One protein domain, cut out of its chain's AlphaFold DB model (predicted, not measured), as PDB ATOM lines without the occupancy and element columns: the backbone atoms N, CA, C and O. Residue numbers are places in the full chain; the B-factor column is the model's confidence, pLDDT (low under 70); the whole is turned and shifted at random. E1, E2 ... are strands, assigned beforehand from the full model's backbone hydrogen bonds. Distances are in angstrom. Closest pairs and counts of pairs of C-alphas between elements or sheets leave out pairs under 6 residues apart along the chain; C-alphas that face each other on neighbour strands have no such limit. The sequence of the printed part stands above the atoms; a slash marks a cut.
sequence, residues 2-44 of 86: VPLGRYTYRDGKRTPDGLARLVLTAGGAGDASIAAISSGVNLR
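This is residues 2 to 44 of the 86 residues of an uncharacterized protein of Deltaproteobacteria bacterium (UniProt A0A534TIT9). One narrow sheet of three strands, E1, E2 and E3, makes a rod-like slab, the strands side by side along its length with E2 in the middle. Loops join them at opposite ends, and residues 41 to 44 fold back after E3. The 43 printed residues hold no named helix; the sheet, order E1, E2, E3, is antiparallel, and the class is all strand, with 18 residues in strands, under half. The whole is loose, radius of gyration of the C-alphas 12.5 A, spanning 37 by 16 by 10 A.

E2, residues 19 to 25, is 17.2 A long. E1, residues 6 to 10, begins at C-alpha 6 (19.355, 70.471, 170.780). E3, residues 33 to 38, 16.5 A long, ends at C-alpha 38 (29.314, 65.671, 155.296).

The strands form a meander, each the antiparallel neighbour of the one before. Hairpin E1 and E2 has N 7 and O 24 within hydrogen-bond range at 2.8 A; hairpin E2 and E3 has N 23 and O 35 at 2.8 A.

The farthest C-alphas, Val 2 and Val 41, are 38.2 A apart. The printed part has no cut, and both links are short. Residues 2 to 4 have pLDDT under 70.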
ATOM      1  N   VAL A   2       9.367  66.177 177.814       54.12
ATOM      2  CA  VAL A   2      10.803  65.938 177.582       54.12
ATOM      3  C   VAL A   2      11.401  67.286 177.168       54.12
ATOM      4  O   VAL A   2      10.867  67.885 176.235       54.12
ATOM      5  N   PRO A   3      12.419  67.828 177.856       51.69
ATOM      6  CA  PRO A   3      13.046  69.070 177.419       51.69
ATOM      7  C   PRO A   3      13.572  68.886 175.989       51.69
ATOM      8  O   PRO A   3      14.266  67.908 175.709       51.69
ATOM      9  N   LEU A   4      13.215  69.804 175.084       60.72
ATOM     10  CA  LEU A   4      13.676  69.814 173.692       60.72
ATOM     11  C   LEU A   4      15.177  70.134 173.673       60.72
ATOM     12  O   LEU A   4      15.601  71.281 173.537       60.72
ATOM     13  N   GLY A   5      15.996  69.114 173.903       78.44
ATOM     14  CA  GLY A   5      17.443  69.215 173.833       78.44
ATOM     15  C   GLY A   5      17.883  69.312 172.378       78.44
ATOM     16  O   GLY A   5      17.569  68.439 171.568       78.44
ATOM     17  N   ARG A   6      18.639  70.361 172.051       88.81
ATOM     18  CA  ARG A   6      19.355  70.471 170.780       88.81
ATOM     19  C   ARG A   6      20.830  70.190 171.016       88.81
ATOM     20  O   ARG A   6      21.505  70.951 171.703       88.81
ATOM     21  N   TYR A   7      21.343  69.143 170.391       89.94
ATOM     22  CA  TYR A   7      22.770  68.856 170.343       89.94
ATOM     23  C   TYR A   7      23.339  69.314 168.999       89.94
ATOM     24  O   TYR A   7      22.712  69.150 167.953       89.94
ATOM     25  N   THR A   8      24.516  69.937 169.015       92.69
ATOM     26  CA  THR A   8      25.221  70.347 167.797       92.69
ATOM     27  C   THR A   8      26.668  69.898 167.869       92.69
ATOM     28  O   THR A   8      27.406  70.308 168.757       92.69
ATOM     29  N   TYR A   9      27.070  69.119 166.877       90.25
ATOM     30  CA  TYR A   9      28.447  68.745 166.609       90.25
ATOM     31  C   TYR A   9      28.957  69.504 165.381       90.25
ATOM     32  O   TYR A   9      28.220  69.728 164.413       90.25
ATOM     33  N   ARG A  10      30.222  69.921 165.436       94.50
ATOM     34  CA  ARG A  10      30.942  70.573 164.341       94.50
ATOM     35  C   ARG A  10      32.376  70.076 164.335       94.50
ATOM     36  O   ARG A  10      33.036  70.136 165.368       94.50
ATOM     37  N   ASP A  11      32.856  69.693 163.163       93.19
ATOM     38  CA  ASP A  11      34.268  69.420 162.941       93.19
ATOM     39  C   ASP A  11      34.734  70.087 161.645       93.19
ATOM     40  O   ASP A  11      34.373  69.694 160.536       93.19
ATOM     41  N   GLY A  12      35.552  71.130 161.794       91.25
ATOM     42  CA  GLY A  12      36.143  71.832 160.657       91.25
ATOM     43  C   GLY A  12      37.184  70.995 159.909       91.25
ATOM     44  O   GLY A  12      37.433  71.260 158.733       91.25
ATOM     45  N   LYS A  13      37.769  69.981 160.564       92.94
ATOM     46  CA  LYS A  13      38.734  69.061 159.951       92.94
ATOM     47  C   LYS A  13      38.050  67.951 159.159       92.94
ATOM     48  O   LYS A  13      38.670  67.416 158.244       92.94
ATOM     49  N   ARG A  14      36.772  67.667 159.440       92.12
ATOM     50  CA  ARG A  14      35.954  66.648 158.762       92.12
ATOM     51  C   ARG A  14      36.615  65.268 158.831       92.12
ATOM     52  O   ARG A  14      36.726  64.563 157.828       92.12
ATOM     53  N   THR A  15      37.119  64.907 160.003       91.19
ATOM     54  CA  THR A  15      37.868  63.669 160.256       91.19
ATOM     55  C   THR A  15      37.166  62.826 161.322       91.19
ATOM     56  O   THR A  15      36.662  63.395 162.286       91.19
ATOM     57  N   PRO A  16      37.171  61.485 161.210       89.38
ATOM     58  CA  PRO A  16      37.776  60.688 160.140       89.38
ATOM     59  C   PRO A  16      36.837  60.414 158.954       89.38
ATOM     60  O   PRO A  16      37.324  59.970 157.924       89.38
ATOM     61  N   ASP A  17      35.540  60.722 159.066       89.00
ATOM     62  CA  ASP A  17      34.508  60.236 158.126       89.00
ATOM     63  C   ASP A  17      33.883  61.336 157.246       89.00
ATOM     64  O   ASP A  17      32.857  61.142 156.595       89.00
ATOM     65  N   GLY A  18      34.457  62.542 157.252       92.69
ATOM     66  CA  GLY A  18      33.956  63.656 156.443       92.69
ATOM     67  C   GLY A  18      32.768  64.414 157.046       92.69
ATOM     68  O   GLY A  18      32.288  65.364 156.425       92.69
ATOM     69  N   LEU A  19      32.290  64.049 158.243       92.56
ATOM     70  CA  LEU A  19      31.191  64.743 158.921       92.56
ATOM     71  C   LEU A  19      31.630  66.150 159.351       92.56
ATOM     72  O   LEU A  19      32.493  66.313 160.207       92.56
ATOM     73  N   ALA A  20      31.023  67.181 158.767       94.88
ATOM     74  CA  ALA A  20      31.343  68.577 159.063       94.88
ATOM     75  C   ALA A  20      30.435  69.154 160.154       94.88
ATOM     76  O   ALA A  20      30.855  69.974 160.977       94.88
ATOM     77  N   ARG A  21      29.160  68.758 160.144       94.94
ATOM     78  CA  ARG A  21      28.160  69.238 161.097       94.94
ATOM     79  C   ARG A  21      27.070  68.202 161.301       94.94
ATOM     80  O   ARG A  21      26.577  67.630 160.337       94.94
ATOM     81  N   LEU A  22      26.639  68.054 162.545       91.88
ATOM     82  CA  LEU A  22      25.468  67.271 162.916       91.88
ATOM     83  C   LEU A  22      24.634  68.072 163.915       91.88
ATOM     84  O   LEU A  22      25.164  68.620 164.879       91.88
ATOM     85  N   VAL A  23      23.332  68.163 163.675       93.19
ATOM     86  CA  VAL A  23      22.366  68.740 164.608       93.19
ATOM     87  C   VAL A  23      21.333  67.674 164.921       93.19
ATOM     88  O   VAL A  23      20.686  67.165 164.011       93.19
ATOM     89  N   LEU A  24      21.189  67.367 166.205       89.62
ATOM     90  CA  LEU A  24      20.160  66.475 166.720       89.62
ATOM     91  C   LEU A  24      19.189  67.318 167.533       89.62
ATOM     92  O   LEU A  24      19.607  68.027 168.451       89.62
ATOM     93  N   THR A  25      17.910  67.241 167.199       91.19
ATOM     94  CA  THR A  25      16.848  67.882 167.974       91.19
ATOM     95  C   THR A  25      15.959  66.788 168.531       91.19
ATOM     96  O   THR A  25      15.353  66.034 167.769       91.19
ATOM     97  N   ALA A  26      15.905  66.686 169.859       89.06
ATOM     98  CA  ALA A  26      14.970  65.799 170.530       89.06
ATOM     99  C   ALA A  26      13.540  66.338 170.380       89.06
ATOM    100  O   ALA A  26      13.319  67.542 170.490       89.06
ATOM    101  N   GLY A  27      12.583  65.442 170.171       87.56
ATOM    102  CA  GLY A  27      11.168  65.762 170.019       87.56
ATOM    103  C   GLY A  27      10.314  64.505 170.160       87.56
ATOM    104  O   GLY A  27      10.849  63.397 170.258       87.56
ATOM    105  N   GLY A  28       8.992  64.680 170.202       86.56
ATOM    106  CA  GLY A  28       8.049  63.567 170.094       86.56
ATOM    107  C   GLY A  28       8.076  62.924 168.702       86.56
ATOM    108  O   GLY A  28       8.866  63.302 167.833       86.56
ATOM    109  N   ALA A  29       7.202  61.943 168.481       81.38
ATOM    110  CA  ALA A  29       7.032  61.347 167.158       81.38
ATOM    111  C   ALA A  29       6.664  62.437 166.133       81.38
ATOM    112  O   ALA A  29       5.679  63.144 166.319       81.38
ATOM    113  N   GLY A  30       7.471  62.578 165.077       82.75
ATOM    114  CA  GLY A  30       7.313  63.618 164.051       82.75
ATOM    115  C   GLY A  30       8.057  64.933 164.322       82.75
ATOM    116  O   GLY A  30       8.312  65.673 163.378       82.75
ATOM    117  N   ASP A  31       8.479  65.194 165.563       85.38
ATOM    118  CA  ASP A  31       9.191  66.430 165.938       85.38
ATOM    119  C   ASP A  31      10.708  66.227 166.105       85.38
ATOM    120  O   ASP A  31      11.484  67.188 166.129       85.38
ATOM    121  N   ALA A  32      11.153  64.977 166.250       87.56
ATOM    122  CA  ALA A  32      12.571  64.643 166.307       87.56
ATOM    123  C   ALA A  32      13.232  64.827 164.932       87.56
ATOM    124  O   ALA A  32      12.700  64.394 163.912       87.56
ATOM    125  N   SER A  33      14.420  65.438 164.897       88.12
ATOM    126  CA  SER A  33      15.136  65.683 163.638       88.12
ATOM    127  C   SER A  33      16.642  65.468 163.739       88.12
ATOM    128  O   SER A  33      17.282  65.771 164.751       88.12
ATOM    129  N   ILE A  34      17.204  64.973 162.635       89.06
ATOM    130  CA  ILE A  34      18.636  64.790 162.412       89.06
ATOM    131  C   ILE A  34      19.007  65.569 161.150       89.06
ATOM    132  O   ILE A  34      18.486  65.297 160.074       89.06
ATOM    133  N   ALA A  35      19.922  66.528 161.276       91.31
ATOM    134  CA  ALA A  35      20.486  67.249 160.139       91.31
ATOM    135  C   ALA A  35      22.004  67.051 160.110       91.31
ATOM    136  O   ALA A  35      22.715  67.556 160.983       91.31
ATOM    137  N   ALA A  36      22.493  66.328 159.103       91.75
ATOM    138  CA  ALA A  36      23.908  66.036 158.902       91.75
ATOM    139  C   ALA A  36      24.427  66.702 157.624       91.75
ATOM    140  O   ALA A  36      23.755  66.717 156.597       91.75
ATOM    141  N   ILE A  37      25.636  67.253 157.696       92.50
ATOM    142  CA  ILE A  37      26.378  67.770 156.549       92.50
ATOM    143  C   ILE A  37      27.739  67.092 156.565       92.50
ATOM    144  O   ILE A  37      28.516  67.292 157.503       92.50
ATOM    145  N   SER A  38      28.034  66.345 155.506       90.88
ATOM    146  CA  SER A  38      29.314  65.671 155.296       90.88
ATOM    147  C   SER A  38      29.924  66.117 153.972       90.88
ATOM    148  O   SER A  38      29.209  66.462 153.037       90.88
ATOM    149  N   SER A  39      31.251  66.181 153.900       90.62
ATOM    150  CA  SER A  39      31.974  66.611 152.696       90.62
ATOM    151  C   SER A  39      33.458  66.253 152.772       90.62
ATOM    152  O   SER A  39      33.996  66.000 153.850       90.62
ATOM    153  N   GLY A  40      34.141  66.328 151.629       88.56
ATOM    154  CA  GLY A  40      35.593  66.181 151.537       88.56
ATOM    155  C   GLY A  40      36.062  64.737 151.364       88.56
ATOM    156  O   GLY A  40      35.269  63.806 151.309       88.56
ATOM    157  N   VAL A  41      37.384  64.570 151.278       88.50
ATOM    158  CA  VAL A  41      38.057  63.313 150.889       88.50
ATOM    159  C   VAL A  41      37.841  62.143 151.853       88.50
ATOM    160  O   VAL A  41      37.991  60.989 151.471       88.50
ATOM    161  N   ASN A  42      37.485  62.449 153.098       91.12
ATOM    162  CA  ASN A  42      37.204  61.464 154.135       91.12
ATOM    163  C   ASN A  42      35.795  60.863 154.014       91.12
ATOM    164  O   ASN A  42      35.524  59.811 154.587       91.12
ATOM    165  N   LEU A  43      34.901  61.511 153.257       89.81
ATOM    166  CA  LEU A  43      33.579  60.979 152.967       89.81
ATOM    167  C   LEU A  43      33.672  60.019 151.780       89.81
ATOM    168  O   LEU A  43      33.847  60.435 150.634       89.81
ATOM    169  N   ARG A  44      33.520  58.722 152.047       88.06
ATOM    170  CA  ARG A  44      33.438  57.712 150.987       88.06
ATOM    171  C   ARG A  44      32.064  57.772 150.334       88.06
ATOM    172  O   ARG A  44      31.098  57.239 150.874       88.06
TER     173      ARG A  44